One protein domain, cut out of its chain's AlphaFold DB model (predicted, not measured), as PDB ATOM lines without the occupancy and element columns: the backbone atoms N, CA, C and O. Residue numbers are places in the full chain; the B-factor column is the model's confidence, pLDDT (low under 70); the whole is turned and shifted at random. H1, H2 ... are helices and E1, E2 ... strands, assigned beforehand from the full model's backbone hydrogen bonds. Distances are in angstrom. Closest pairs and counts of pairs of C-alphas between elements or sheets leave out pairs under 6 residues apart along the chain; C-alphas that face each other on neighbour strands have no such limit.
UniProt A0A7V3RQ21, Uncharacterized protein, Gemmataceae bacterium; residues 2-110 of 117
ATOM      1  N   PHE A   2     148.199  86.817 157.615       63.66
ATOM      2  CA  PHE A   2     149.211  87.684 156.984       63.66
ATOM      3  C   PHE A   2     148.654  88.961 156.328       63.66
ATOM      4  O   PHE A   2     149.211  90.029 156.524       63.66
ATOM      5  N   GLY A   3     147.499  88.896 155.654       68.31
ATOM      6  CA  GLY A   3     146.917  90.090 155.021       68.31
ATOM      7  C   GLY A   3     146.523  91.197 156.007       68.31
ATOM      8  O   GLY A   3     146.690  92.369 155.704       68.31
ATOM      9  N   ILE A   4     146.045  90.846 157.208       78.75
ATOM     10  CA  ILE A   4     145.651  91.840 158.222       78.75
ATOM     11  C   ILE A   4     146.877  92.527 158.835       78.75
ATOM     12  O   ILE A   4     146.813  93.707 159.167       78.75
ATOM     13  N   ALA A   5     147.989  91.797 158.955       80.81
ATOM     14  CA  ALA A   5     149.247  92.341 159.447       80.81
ATOM     15  C   ALA A   5     149.826  93.352 158.449       80.81
ATOM     16  O   ALA A   5     150.197  94.451 158.849       80.81
ATOM     17  N   ASP A   6     149.803  93.030 157.154       75.19
ATOM     18  CA  ASP A   6     150.291  93.923 156.098       75.19
ATOM     19  C   ASP A   6     149.487  95.226 156.021       75.19
ATOM     20  O   ASP A   6     150.066  96.312 155.958       75.19
ATOM     21  N   TRP A   7     148.153  95.145 156.100       81.25
ATOM     22  CA  TRP A   7     147.304  96.337 156.173       81.25
ATOM     23  C   TRP A   7     147.503  97.120 157.477       81.25
ATOM     24  O   TRP A   7     147.466  98.348 157.455       81.25
ATOM     25  N   GLY A   8     147.761  96.437 158.595       84.88
ATOM     26  CA  GLY A   8     148.084  97.076 159.871       84.88
ATOM     27  C   GLY A   8     149.379  97.886 159.811       84.88
ATOM     28  O   GLY A   8     149.405  99.031 160.256       84.88
ATOM     29  N   ILE A   9     150.432  97.332 159.203       82.44
ATOM     30  CA  ILE A   9     151.708  98.031 158.989       82.44
ATOM     31  C   ILE A   9     151.504  99.228 158.055       82.44
ATOM     32  O   ILE A   9     151.959 100.328 158.367       82.44
ATOM     33  N   ALA A  10     150.778  99.049 156.948       82.19
ATOM     34  CA  ALA A  10     150.485 100.132 156.009       82.19
ATOM     35  C   ALA A  10     149.727 101.291 156.681       82.19
ATOM     36  O   ALA A  10     150.087 102.458 156.512       82.19
ATOM     37  N   PHE A  11     148.708 100.966 157.483       86.38
ATOM     38  CA  PHE A  11     147.935 101.946 158.239       86.38
ATOM     39  C   PHE A  11     148.793 102.661 159.283       86.38
ATOM     40  O   PHE A  11     148.762 103.886 159.375       86.38
ATOM     41  N   TRP A  12     149.616 101.919 160.023       86.50
ATOM     42  CA  TRP A  12     150.519 102.495 161.014       86.50
ATOM     43  C   TRP A  12     151.524 103.473 160.390       86.50
ATOM     44  O   TRP A  12     151.719 104.567 160.924       86.50
ATOM     45  N   VAL A  13     152.119 103.132 159.239       84.81
ATOM     46  CA  VAL A  13     153.016 104.039 158.500       84.81
ATOM     47  C   VAL A  13     152.270 105.304 158.078       84.81
ATOM     48  O   VAL A  13     152.772 106.408 158.291       84.81
ATOM     49  N   HIS A  14     151.063 105.159 157.524       86.50
ATOM     50  CA  HIS A  14     150.248 106.293 157.091       86.50
ATOM     51  C   HIS A  14     149.920 107.242 158.250       86.50
ATOM     52  O   HIS A  14     150.233 108.430 158.174       86.50
ATOM     53  N   GLU A  15     149.365 106.720 159.346       89.12
ATOM     54  CA  GLU A  15     149.017 107.510 160.533       89.12
ATOM     55  C   GLU A  15     150.243 108.179 161.156       89.12
ATOM     56  O   GLU A  15     150.200 109.354 161.524       89.12
ATOM     57  N   THR A  16     151.377 107.475 161.212       88.31
ATOM     58  CA  THR A  16     152.628 108.046 161.725       88.31
ATOM     59  C   THR A  16     153.070 109.248 160.886       88.31
ATOM     60  O   THR A  16     153.439 110.284 161.444       88.31
ATOM     61  N   ILE A  17     152.998 109.157 159.553       88.00
ATOM     62  CA  ILE A  17     153.333 110.276 158.660       88.00
ATOM     63  C   ILE A  17     152.361 111.441 158.862       88.00
ATOM     64  O   ILE A  17     152.807 112.584 158.976       88.00
ATOM     65  N   VAL A  18     151.054 111.172 158.953       89.94
ATOM     66  CA  VAL A  18     150.029 112.201 159.197       89.94
ATOM     67  C   VAL A  18     150.301 112.940 160.507       89.94
ATOM     68  O   VAL A  18     150.292 114.174 160.535       89.94
ATOM     69  N   GLN A  19     150.582 112.217 161.590       90.25
ATOM     70  CA  GLN A  19     150.856 112.810 162.901       90.25
ATOM     71  C   GLN A  19     152.133 113.659 162.890       90.25
ATOM     72  O   GLN A  19     152.137 114.775 163.412       90.25
ATOM     73  N   ARG A  20     153.200 113.178 162.241       88.38
ATOM     74  CA  ARG A  20     154.473 113.909 162.102       88.38
ATOM     75  C   ARG A  20     154.328 115.162 161.246       88.38
ATOM     76  O   ARG A  20     154.824 116.217 161.635       88.38
ATOM     77  N   ALA A  21     153.625 115.069 160.117       89.25
ATOM     78  CA  ALA A  21     153.351 116.215 159.257       89.25
ATOM     79  C   ALA A  21     152.547 117.284 160.013       89.25
ATOM     80  O   ALA A  21     152.908 118.457 159.996       89.25
ATOM     81  N   ASN A  22     151.523 116.877 160.769       90.12
ATOM     82  CA  ASN A  22     150.780 117.792 161.636       90.12
ATOM     83  C   ASN A  22     151.667 118.440 162.705       90.12
ATOM     84  O   ASN A  22     151.567 119.645 162.915       90.12
ATOM     85  N   ALA A  23     152.543 117.679 163.364       89.94
ATOM     86  CA  ALA A  23     153.464 118.225 164.359       89.94
ATOM     87  C   ALA A  23     154.422 119.265 163.752       89.94
ATOM     88  O   ALA A  23     154.619 120.331 164.334       89.94
ATOM     89  N   ALA A  24     154.958 118.994 162.559       88.12
ATOM     90  CA  ALA A  24     155.859 119.901 161.858       88.12
ATOM     91  C   ALA A  24     155.169 121.199 161.422       88.12
ATOM     92  O   ALA A  24     155.688 122.288 161.671       88.12
ATOM     93  N   VAL A  25     153.974 121.108 160.828       88.94
ATOM     94  CA  VAL A  25     153.208 122.297 160.425       88.94
ATOM     95  C   VAL A  25     152.762 123.092 161.656       88.94
ATOM     96  O   VAL A  25     152.898 124.309 161.660       88.94
ATOM     97  N   ARG A  26     152.315 122.436 162.741       88.50
ATOM     98  CA  ARG A  26     151.988 123.117 164.011       88.50
ATOM     99  C   ARG A  26     153.188 123.862 164.582       88.50
ATOM    100  O   ARG A  26     153.041 125.001 165.011       88.50
ATOM    101  N   TRP A  27     154.371 123.250 164.556       88.62
ATOM    102  CA  TRP A  27     155.594 123.922 164.982       88.62
ATOM    103  C   TRP A  27     155.872 125.167 164.131       88.62
ATOM    104  O   TRP A  27     156.168 126.218 164.694       88.62
ATOM    105  N   GLY A  28     155.714 125.073 162.807       85.69
ATOM    106  CA  GLY A  28     155.915 126.190 161.879       85.69
ATOM    107  C   GLY A  28     154.863 127.301 161.959       85.69
ATOM    108  O   GLY A  28     155.155 128.414 161.548       85.69
ATOM    109  N   VAL A  29     153.661 127.021 162.472       84.19
ATOM    110  CA  VAL A  29     152.636 128.047 162.743       84.19
ATOM    111  C   VAL A  29     152.937 128.798 164.043       84.19
ATOM    112  O   VAL A  29     152.736 130.003 164.119       84.19
ATOM    113  N   VAL A  30     153.423 128.098 165.073       85.31
ATOM    114  CA  VAL A  30     153.722 128.694 166.390       85.31
ATOM    115  C   VAL A  30     155.055 129.456 166.398       85.31
ATOM    116  O   VAL A  30     155.222 130.438 167.128       85.31
ATOM    117  N   ASN A  31     156.023 128.992 165.608       83.38
ATOM    118  CA  ASN A  31     157.347 129.594 165.462       83.38
ATOM    119  C   ASN A  31     157.444 130.365 164.140       83.38
ATOM    120  O   ASN A  31     156.601 130.220 163.264       83.38
ATOM    121  N   SER A  32     158.491 131.173 163.968       79.75
ATOM    122  CA  SER A  32     158.770 131.804 162.674       79.75
ATOM    123  C   SER A  32     158.965 130.740 161.588       79.75
ATOM    124  O   SER A  32     159.644 129.736 161.819       79.75
ATOM    125  N   TYR A  33     158.389 130.975 160.407       81.62
ATOM    126  CA  TYR A  33     158.513 130.061 159.276       81.62
ATOM    127  C   TYR A  33     159.987 129.877 158.886       81.62
ATOM    128  O   TYR A  33     160.667 130.824 158.496       81.62
ATOM    129  N   ASP A  34     160.461 128.637 158.977       84.62
ATOM    130  CA  ASP A  34     161.797 128.213 158.571       84.62
ATOM    131  C   ASP A  34     161.676 126.806 157.979       84.62
ATOM    132  O   ASP A  34     161.402 125.835 158.693       84.62
ATOM    133  N   GLU A  35     161.832 126.696 156.656       85.62
ATOM    134  CA  GLU A  35     161.645 125.437 155.931       85.62
ATOM    135  C   GLU A  35     162.558 124.326 156.468       85.62
ATOM    136  O   GLU A  35     162.120 123.182 156.622       85.62
ATOM    137  N   ALA A  36     163.812 124.654 156.786       87.44
ATOM    138  CA  ALA A  36     164.784 123.676 157.254       87.44
ATOM    139  C   ALA A  36     164.383 123.131 158.628       87.44
ATOM    140  O   ALA A  36     164.369 121.916 158.833       87.44
ATOM    141  N   LYS A  37     163.968 124.008 159.547       86.25
ATOM    142  CA  LYS A  37     163.523 123.589 160.885       86.25
ATOM    143  C   LYS A  37     162.216 122.809 160.839       86.25
ATOM    144  O   LYS A  37     162.113 121.780 161.497       86.25
ATOM    145  N   ILE A  38     161.248 123.227 160.020       86.44
ATOM    146  CA  ILE A  38     159.989 122.489 159.824       86.44
ATOM    147  C   ILE A  38     160.280 121.083 159.271       86.44
ATOM    148  O   ILE A  38     159.733 120.091 159.760       86.44
ATOM    149  N   ARG A  39     161.186 120.972 158.292       87.81
ATOM    150  CA  ARG A  39     161.623 119.681 157.747       87.81
ATOM    151  C   ARG A  39     162.320 118.820 158.805       87.81
ATOM    152  O   ARG A  39     162.044 117.625 158.884       87.81
ATOM    153  N   ASN A  40     163.168 119.411 159.643       87.62
ATOM    154  CA  ASN A  40     163.856 118.697 160.720       87.62
ATOM    155  C   ASN A  40     162.885 118.185 161.792       87.62
ATOM    156  O   ASN A  40     163.001 117.041 162.231       87.62
ATOM    157  N   VAL A  41     161.860 118.966 162.146       88.25
ATOM    158  CA  VAL A  41     160.784 118.513 163.044       88.25
ATOM    159  C   VAL A  41     160.050 117.306 162.454       88.25
ATOM    160  O   VAL A  41     159.758 116.356 163.177       88.25
ATOM    161  N   PHE A  42     159.796 117.286 161.144       87.81
ATOM    162  CA  PHE A  42     159.188 116.126 160.492       87.81
ATOM    163  C   PHE A  42     160.108 114.888 160.506       87.81
ATOM    164  O   PHE A  42     159.669 113.797 160.874       87.81
ATOM    165  N   LEU A  43     161.380 115.049 160.122       85.56
ATOM    166  CA  LEU A  43     162.324 113.938 159.928       85.56
ATOM    167  C   LEU A  43     162.935 113.387 161.216       85.56
ATOM    168  O   LEU A  43     163.264 112.201 161.264       85.56
ATOM    169  N   TYR A  44     163.091 114.231 162.235       85.25
ATOM    170  CA  TYR A  44     163.812 113.915 163.470       85.25
ATOM    171  C   TYR A  44     162.971 114.168 164.725       85.25
ATOM    172  O   TYR A  44     163.177 113.509 165.739       85.25
ATOM    173  N   GLY A  45     161.961 115.041 164.656       85.44
ATOM    174  CA  GLY A  45     161.189 115.474 165.828       85.44
ATOM    175  C   GLY A  45     161.830 116.631 166.596       85.44
ATOM    176  O   GLY A  45     161.273 117.048 167.605       85.44
ATOM    177  N   ASP A  46     162.958 117.155 166.118       84.31
ATOM    178  CA  ASP A  46     163.706 118.251 166.736       84.31
ATOM    179  C   ASP A  46     164.062 119.298 165.662       84.31
ATOM    180  O   ASP A  46     164.673 118.938 164.650       84.31
ATOM    181  N   PRO A  47     163.694 120.585 165.834       84.31
ATOM    182  CA  PRO A  47     164.047 121.642 164.883       84.31
ATOM    183  C   PRO A  47     165.560 121.897 164.783       84.31
ATOM    184  O   PRO A  47     166.024 122.366 163.742       84.31
ATOM    185  N   ALA A  48     166.327 121.594 165.835       84.50
ATOM    186  CA  ALA A  48     167.772 121.801 165.907       84.50
ATOM    187  C   ALA A  48     168.586 120.572 165.475       84.50
ATOM    188  O   ALA A  48     169.817 120.610 165.522       84.50
ATOM    189  N   ALA A  49     167.929 119.493 165.036       79.31
ATOM    190  CA  ALA A  49     168.619 118.303 164.566       79.31
ATOM    191  C   ALA A  49     169.563 118.652 163.402       79.31
ATOM    192  O   ALA A  49     169.135 118.957 162.288       79.31
ATOM    193  N   SER A  50     170.873 118.569 163.643       64.69
ATOM    194  CA  SER A  50     171.842 118.409 162.562       64.69
ATOM    195  C   SER A  50     171.574 117.039 161.952       64.69
ATOM    196  O   SER A  50     171.524 116.080 162.720       64.69
ATOM    197  N   GLY A  51     171.402 116.925 160.631       62.78
ATOM    198  CA  GLY A  51     170.976 115.713 159.900       62.78
ATOM    199  C   GLY A  51     171.796 114.417 160.086       62.78
ATOM    200  O   GLY A  51     171.647 113.483 159.309       62.78
ATOM    201  N   ASN A  52     172.638 114.358 161.116       58.34
ATOM    202  CA  ASN A  52     173.392 113.225 161.638       58.34
ATOM    203  C   ASN A  52     172.556 112.289 162.537       58.34
ATOM    204  O   ASN A  52     173.048 111.235 162.933       58.34
ATOM    205  N   GLY A  53     171.326 112.666 162.905       59.72
ATOM    206  CA  GLY A  53     170.399 111.768 163.600       59.72
ATOM    207  C   GLY A  53     169.841 110.692 162.663       59.72
ATOM    208  O   GLY A  53     169.700 110.918 161.462       59.72
ATOM    209  N   SER A  54     169.474 109.524 163.194       63.34
ATOM    210  CA  SER A  54     168.704 108.544 162.420       63.34
ATOM    211  C   SER A  54     167.315 109.115 162.151       63.34
ATOM    212  O   SER A  54     166.506 109.243 163.070       63.34
ATOM    213  N   ALA A  55     167.036 109.480 160.897       68.00
ATOM    214  CA  ALA A  55     165.695 109.894 160.504       68.00
ATOM    215  C   ALA A  55     164.713 108.746 160.769       68.00
ATOM    216  O   ALA A  55     165.054 107.576 160.568       68.00
ATOM    217  N   TRP A  56     163.476 109.075 161.151       67.62
ATOM    218  CA  TRP A  56     162.436 108.071 161.423       67.62
ATOM    219  C   TRP A  56     162.200 107.113 160.238       67.62
ATOM    220  O   TRP A  56     161.770 105.982 160.437       67.62
ATOM    221  N   PHE A  57     162.547 107.539 159.018       69.50
ATOM    222  CA  PHE A  57     162.381 106.791 157.768       69.50
ATOM    223  C   PHE A  57     163.718 106.444 157.079       69.50
ATOM    224  O   PHE A  57     163.813 106.487 155.857       69.50
ATOM    225  N   SER A  58     164.766 106.120 157.847       60.75
ATOM    226  CA  SER A  58     166.157 105.977 157.357       60.75
ATOM    227  C   SER A  58     166.401 105.012 156.180       60.75
ATOM    228  O   SER A  58     167.424 105.146 155.515       60.75
ATOM    229  N   LEU A  59     165.488 104.080 155.881       53.00
ATOM    230  CA  LEU A  59     165.611 103.178 154.725       53.00
ATOM    231  C   LEU A  59     165.291 103.872 153.392       53.00
ATOM    232  O   LEU A  59     165.947 103.598 152.393       53.00
ATOM    233  N   GLN A  60     164.316 104.785 153.382       66.56
ATOM    234  CA  GLN A  60     164.033 105.667 152.252       66.56
ATOM    235  C   GLN A  60     163.237 106.883 152.755       66.56
ATOM    236  O   GLN A  60     162.043 106.758 153.045       66.56
ATOM    237  N   PRO A  61     163.872 108.059 152.900       69.06
ATOM    238  CA  PRO A  61     163.186 109.230 153.416       69.06
ATOM    239  C   PRO A  61     162.099 109.673 152.427       69.06
ATOM    240  O   PRO A  61     162.372 109.782 151.227       69.06
ATOM    241  N   PRO A  62     160.870 109.942 152.899       79.00
ATOM    242  CA  PRO A  62     159.815 110.428 152.029       79.00
ATOM    243  C   PRO A  62     160.153 111.835 151.538       79.00
ATOM    244  O   PRO A  62     160.801 112.627 152.232       79.00
ATOM    245  N   LYS A  63     159.702 112.164 150.332       82.62
ATOM    246  CA  LYS A  63     159.885 113.495 149.766       82.62
ATOM    247  C   LYS A  63     158.950 114.465 150.480       82.62
ATOM    248  O   LYS A  63     157.741 114.262 150.524       82.62
ATOM    249  N   VAL A  64     159.516 115.535 151.027       84.06
ATOM    250  CA  VAL A  64     158.777 116.571 151.755       84.06
ATOM    251  C   VAL A  64     158.857 117.871 150.968       84.06
ATOM    252  O   VAL A  64     159.951 118.361 150.689       84.06
ATOM    253  N   VAL A  65     157.702 118.425 150.615       87.06
ATOM    254  CA  VAL A  65     157.563 119.744 149.992       87.06
ATOM    255  C   VAL A  65     156.787 120.631 150.953       87.06
ATOM    256  O   VAL A  65     155.677 120.287 151.351       87.06
ATOM    257  N   ILE A  66     157.372 121.760 151.344       84.12
ATOM    258  CA  ILE A  66     156.740 122.733 152.236       84.12
ATOM    259  C   ILE A  66     156.507 123.998 151.418       84.12
ATOM    260  O   ILE A  66     157.454 124.628 150.963       84.12
ATOM    261  N   SER A  67     155.246 124.364 151.222       85.00
ATOM    262  CA  SER A  67     154.888 125.624 150.584       85.00
ATOM    263  C   SER A  67     154.896 126.743 151.625       85.00
ATOM    264  O   SER A  67     154.264 126.578 152.679       85.00
ATOM    265  N   PRO A  68     155.564 127.876 151.347       77.69
ATOM    266  CA  PRO A  68     155.522 129.032 152.225       77.69
ATOM    267  C   PRO A  68     154.110 129.636 152.272       77.69
ATOM    268  O   PRO A  68     153.349 129.505 151.304       77.69
ATOM    269  N   PRO A  69     153.757 130.310 153.378       78.88
ATOM    270  CA  PRO A  69     152.523 131.075 153.460       78.88
ATOM    271  C   PRO A  69     152.581 132.292 152.525       78.88
ATOM    272  O   PRO A  69     153.626 132.924 152.369       78.88
ATOM    273  N   ASN A  70     151.449 132.645 151.909       74.31
ATOM    274  CA  ASN A  70     151.339 133.884 151.143       74.31
ATOM    275  C   ASN A  70     151.252 135.074 152.106       74.31
ATOM    276  O   ASN A  70     150.187 135.370 152.639       74.31
ATOM    277  N   LEU A  71     152.374 135.757 152.316       70.94
ATOM    278  CA  LEU A  71     152.461 136.891 153.240       70.94
ATOM    279  C   LEU A  71     151.753 138.158 152.727       70.94
ATOM    280  O   LEU A  71     151.558 139.090 153.496       70.94
ATOM    281  N   ASN A  72     151.327 138.193 151.457       68.88
ATOM    282  CA  ASN A  72     150.573 139.327 150.907       68.88
ATOM    283  C   ASN A  72     149.118 139.367 151.396       68.88
ATOM    284  O   ASN A  72     148.460 140.397 151.281       68.88
ATOM    285  N   ASP A  73     148.607 138.245 151.905       71.81
ATOM    286  CA  ASP A  73     147.273 138.145 152.482       71.81
ATOM    287  C   ASP A  73     147.328 137.284 153.746       71.81
ATOM    288  O   ASP A  73     147.143 136.065 153.721       71.81
ATOM    289  N   LEU A  74     147.581 137.944 154.877       67.69
ATOM    290  CA  LEU A  74     147.688 137.308 156.192       67.69
ATOM    291  C   LEU A  74     146.407 136.557 156.597       67.69
ATOM    292  O   LEU A  74     146.475 135.611 157.375       67.69
ATOM    293  N   ARG A  75     145.243 136.895 156.017       66.31
ATOM    294  CA  ARG A  75     143.978 136.184 156.277       66.31
ATOM    295  C   ARG A  75     143.916 134.818 155.599       66.31
ATOM    296  O   ARG A  75     143.143 133.958 156.024       66.31
ATOM    297  N   THR A  76     144.701 134.614 154.543       74.69
ATOM    298  CA  THR A  76     144.767 133.355 153.786       74.69
ATOM    299  C   THR A  76     146.137 132.684 153.859       74.69
ATOM    300  O   THR A  76     146.320 131.603 153.291       74.69
ATOM    301  N   ALA A  77     147.077 133.264 154.608       79.25
ATOM    302  CA  ALA A  77     148.391 132.704 154.871       79.25
ATOM    303  C   ALA A  77     148.273 131.296 155.476       79.25
ATOM    304  O   ALA A  77     147.767 131.100 156.583       79.25
ATOM    305  N   ARG A  78     148.737 130.287 154.732       80.44
ATOM    306  CA  ARG A  78     148.731 128.881 155.149       80.44
ATOM    307  C   ARG A  78     150.083 128.244 154.911       80.44
ATOM    308  O   ARG A  78     150.626 128.339 153.815       80.44
ATOM    309  N   ILE A  79     150.574 127.520 155.908       84.81
ATOM    310  CA  ILE A  79     151.703 126.613 155.722       84.81
ATOM    311  C   ILE A  79     151.125 125.291 155.232       84.81
ATOM    312  O   ILE A  79     150.290 124.685 155.906       84.81
ATOM    313  N   THR A  80     151.566 124.853 154.054       88.50
ATOM    314  CA  THR A  80     151.159 123.566 153.479       88.50
ATOM    315  C   THR A  80     152.366 122.651 153.391       88.50
ATOM    316  O   THR A  80     153.367 123.009 152.779       88.50
ATOM    317  N   MET A  81     152.272 121.465 153.980       89.00
ATOM    318  CA  MET A  81     153.262 120.404 153.847       89.00
ATOM    319  C   MET A  81     152.659 119.253 153.048       89.00
ATOM    320  O   MET A  81     151.621 118.707 153.422       89.00
ATOM    321  N   THR A  82     153.345 118.851 151.986       91.38
ATOM    322  CA  THR A  82     153.031 117.659 151.203       91.38
ATOM    323  C   THR A  82     154.147 116.641 151.371       91.38
ATOM    324  O   THR A  82     155.309 116.922 151.081       91.38
ATOM    325  N   VAL A  83     153.782 115.449 151.833       88.19
ATOM    326  CA  VAL A  83     154.671 114.294 151.948       88.19
ATOM    327  C   VAL A  83     154.319 113.313 150.833       88.19
ATOM    328  O   VAL A  83     153.186 112.832 150.764       88.19
ATOM    329  N   SER A  84     155.271 113.025 149.950       88.50
ATOM    330  CA  SER A  84     155.135 112.078 148.841       88.50
ATOM    331  C   SER A  84     156.211 110.997 148.890       88.50
ATOM    332  O   SER A  84     157.161 111.068 149.668       88.50
ATOM    333  N   ASP A  85     156.042 109.976 148.053       83.38
ATOM    334  CA  ASP A  85     157.042 108.931 147.814       83.38
ATOM    335  C   ASP A  85     157.430 108.114 149.059       83.38
ATOM    336  O   ASP A  85     158.500 107.508 149.108       83.38
ATOM    337  N   TYR A  86     156.550 108.067 150.067       81.19
ATOM    338  CA  TYR A  86     156.718 107.156 151.191       81.19
ATOM    339  C   TYR A  86     156.368 105.732 150.760       81.19
ATOM    340  O   TYR A  86     155.370 105.491 150.073       81.19
ATOM    341  N   GLN A  87     157.207 104.790 151.167       79.50
ATOM    342  CA  GLN A  87     157.068 103.387 150.822       79.50
ATOM    343  C   GLN A  87     156.553 102.581 152.005       79.50
ATOM    344  O   GLN A  87     156.874 102.864 153.159       79.50
ATOM    345  N   TRP A  88     155.785 101.541 151.703       74.75
ATOM    346  CA  TRP A  88     155.455 100.495 152.659       74.75
ATOM    347  C   TRP A  88     155.684  99.128 152.013       74.75
ATOM    348  O   TRP A  88     155.536  98.957 150.797       74.75
ATOM    349  N   GLN A  89     156.116  98.174 152.835       74.19
ATOM    350  CA  GLN A  89     156.441  96.821 152.402       74.19
ATOM    351  C   GLN A  89     155.252  95.902 152.656       74.19
ATOM    352  O   GLN A  89     154.666  95.913 153.739       74.19
ATOM    353  N   HIS A  90     154.913  95.116 151.640       71.94
ATOM    354  CA  HIS A  90     153.924  94.055 151.735       71.94
ATOM    355  C   HIS A  90     154.652  92.714 151.878       71.94
ATOM    356  O   HIS A  90     155.525  92.385 151.067       71.94
ATOM    357  N   PHE A  91     154.316  91.951 152.916       70.94
ATOM    358  CA  PHE A  91     155.008  90.718 153.291       70.94
ATOM    359  C   PHE A  91     154.214  89.455 152.928       70.94
ATOM    360  O   PHE A  91     154.752  88.352 153.040       70.94
ATOM    361  N   THR A  92     152.958  89.562 152.472       71.75
ATOM    362  CA  THR A  92     152.189  88.372 152.097       71.75
ATOM    363  C   THR A  92     152.744  87.706 150.826       71.75
ATOM    364  O   THR A  92     153.056  88.384 149.842       71.75
ATOM    365  N   PRO A  93     152.827  86.361 150.800       58.12
ATOM    366  CA  PRO A  93     153.568  85.600 149.786       58.12
ATOM    367  C   PRO A  93     152.955  85.581 148.370       58.12
ATOM    368  O   PRO A  93     153.438  84.848 147.514       58.12
ATOM    369  N   PHE A  94     151.932  86.394 148.089       61.97
ATOM    370  CA  PHE A  94     151.320  86.521 146.755       61.97
ATOM    371  C   PHE A  94     151.325  87.955 146.202       61.97
ATOM    372  O   PHE A  94     151.173  88.138 144.998       61.97
ATOM    373  N   PHE A  95     151.545  88.960 147.055       65.06
ATOM    374  CA  PHE A  95     151.604  90.381 146.687       65.06
ATOM    375  C   PHE A  95     152.843  91.055 147.293       65.06
ATOM    376  O   PHE A  95     152.814  92.228 147.658       65.06
ATOM    377  N   SER A  96     153.929  90.296 147.461       65.62
ATOM    378  CA  SER A  96     155.164  90.820 148.039       65.62
ATOM    379  C   SER A  96     155.770  91.881 147.122       65.62
ATOM    380  O   SER A  96     155.957  91.658 145.925       65.62
ATOM    381  N   GLY A  97     156.049  93.050 147.688       71.38
ATOM    382  CA  GLY A  97     156.516  94.200 146.932       71.38
ATOM    383  C   GLY A  97     156.589  95.461 147.779       71.38
ATOM    384  O   GLY A  97     156.112  95.512 148.914       71.38
ATOM    385  N   THR A  98     157.213  96.486 147.206       73.38
ATOM    386  CA  THR A  98     157.247  97.829 147.782       73.38
ATOM    387  C   THR A  98     156.274  98.702 147.011       73.38
ATOM    388  O   THR A  98     156.371  98.802 145.788       73.38
ATOM    389  N   TYR A  99     155.338  99.325 147.718       76.00
ATOM    390  CA  TYR A  99     154.312 100.164 147.110       76.00
ATOM    391  C   TYR A  99     154.486 101.615 147.546       76.00
ATOM    392  O   TYR A  99     154.820 101.895 148.700       76.00
ATOM    393  N   LEU A 100     154.245 102.543 146.617       81.56
ATOM    394  CA  LEU A 100     154.236 103.974 146.907       81.56
ATOM    395  C   LEU A 100     152.878 104.377 147.473       81.56
ATOM    396  O   LEU A 100     151.826 104.065 146.910       81.56
ATOM    397  N   GLY A 101     152.910 105.078 148.600       77.00
ATOM    398  CA  GLY A 101     151.729 105.671 149.196       77.00
ATOM    399  C   GLY A 101     151.232 106.889 148.419       77.00
ATOM    400  O   GLY A 101     152.003 107.618 147.793       77.00
ATOM    401  N   LYS A 102     149.920 107.134 148.486       85.00
ATOM    402  CA  LYS A 102     149.320 108.366 147.963       85.00
ATOM    403  C   LYS A 102     149.867 109.568 148.747       85.00
ATOM    404  O   LYS A 102     149.900 109.490 149.973       85.00
ATOM    405  N   PRO A 103     150.224 110.688 148.093       86.81
ATOM    406  CA  PRO A 103     150.715 111.868 148.792       86.81
ATOM    407  C   PRO A 103     149.746 112.363 149.872       86.81
ATOM    408  O   PRO A 103     148.534 112.445 149.648       86.81
ATOM    409  N   ILE A 104     150.298 112.726 151.026       87.44
ATOM    410  CA  ILE A 104     149.567 113.283 152.167       87.44
ATOM    411  C   ILE A 104     149.838 114.779 152.193       87.44
ATOM    412  O   ILE A 104     150.992 115.196 152.169       87.44
ATOM    413  N   THR A 105     148.784 115.591 152.242       89.81
ATOM    414  CA  THR A 105     148.909 117.049 152.351       89.81
ATOM    415  C   THR A 105     148.244 117.527 153.630       89.81
ATOM    416  O   THR A 105     147.079 117.223 153.876       89.81
ATOM    417  N   VAL A 106     148.994 118.277 154.434       88.50
ATOM    418  CA  VAL A 106     148.529 118.917 155.665       88.50
ATOM    419  C   VAL A 106     148.694 120.419 155.501       88.50
ATOM    420  O   VAL A 106     149.774 120.890 155.152       88.50
ATOM    421  N   SER A 107     147.632 121.176 155.757       88.19
ATOM    422  CA  SER A 107     147.656 122.637 155.701       88.19
ATOM    423  C   SER A 107     147.086 123.223 156.982       88.19
ATOM    424  O   SER A 107     145.985 122.834 157.377       88.19
ATOM    425  N   LEU A 108     147.782 124.185 157.579       86.19
ATOM    426  CA  LEU A 108     147.275 124.978 158.699       86.19
ATOM    427  C   LEU A 108     147.392 126.467 158.363       86.19
ATOM    428  O   LEU A 108     148.350 126.883 157.707       86.19
ATOM    429  N   SER A 109     146.404 127.252 158.792       81.06
ATOM    430  CA  SER A 109     146.468 128.713 158.711       81.06
ATOM    431  C   SER A 109     147.492 129.251 159.698       81.06
ATOM    432  O   SER A 109     147.607 128.736 160.810       81.06
ATOM    433  N   LEU A 110     148.217 130.287 159.284       71.12
ATOM    434  CA  LEU A 110     148.942 131.129 160.218       71.12
ATOM    435  C   LEU A 110     147.901 131.915 161.021       71.12
ATOM    436  O   LEU A 110     146.995 132.509 160.436       71.12
TER     437      LEU A 110
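What this domain is: This is residues 2 to 110 of the 117 residues of an uncharacterized protein of Gemmataceae bacterium (UniProt A0A7V3RQ21). One long helix, H1, runs the length of a narrow layer of strands and covers one face of it: the sheet E1 E2 E5 lies under one half of H1, and the hairpin E3 E4 carries the layer on beside the other half. A short second helix, H2, folds back beside H1 over the edge strand E1, and the long stretch of residues 44 to 62, with no named element, loops from H2 back to E1. The printed part has 109 residues with two named helices and five named strands, in the order H1 H2 E1 E2 E3 E4 E5; both sheets, E1 - E2 - E5 and E3 - E4, are antiparallel, and the class is mixed, helices and strands. It is only just compact, close to loose, with a radius of gyration of the C-alphas of 15.7 A, and flat, spanning 53 by 31 by 16 A.

Where its parts are: In the larger sheet, E1 is residues 63 to 67, E2 is residues 78 to 84, 19.1 A from first to last C-alpha, and E5 is residues 104 to 109, 17.0 A, ending at C-alpha 109 (146.468, 128.713, 158.711). E3 is residues 87 to 90 and E4 is residues 97 to 100. H1, residues 2 to 30, measures 42.3 A, from C-alpha 2 (149.211, 87.684, 156.984) to C-alpha 30 (153.722, 128.694, 166.390). H2 is residues 35 to 43, 12.2 A.

How they stand to each other: E2 is the inner strand. It forms a hairpin with E1, with N 65 and O 82 at 2.9 A, and is antiparallel to E5 at 170 degrees, with N 81 and O 106 at 2.8 A. H1 is on this sheet at a height of 8.5 A, over E2 and E5, and runs along the strands, at 24 degrees to E5 on the local plane; its closest C-alphas to E5 are those of Asn 22 and Val 106, 6.5 A. H2 is on the same face, over E1, slantwise to the strands at 39 degrees on the local plane; the closest C-alphas, of Glu 35 and Ile 66, are 6.7 A apart. H1 and H2 form a helical hairpin: H1 touches H2 with residues 20 to 28 alone, at a shallow tilt of 31 degrees, opposite ways, closest at the C-alphas of Ala 24 and Phe 42, 5.2 A. E2 runs on into E3 across a break of 2 residues, at 40 degrees. E3 and E4 are a hairpin, with N 90 and O 97 at 3.0 A. The closest C-alphas of H1 and E3, those of Asp 6 and His 90, are 5.7 A apart, while H1 and E4 are apart. In H1 and H2 every O i to N i+4 pair is within hydrogen-bond range.

The domain as a whole: The two C-alphas farthest apart are those of Asn 72 and Pro 93, 53.8 A. The printed part has no cut. The link from H2 to E1, 19 residues, is long. The mean pLDDT of the printed part is 79.6; it is under 70 at residues 2 to 3, 50 to 61, 72, 74 to 75 and 93 to 96.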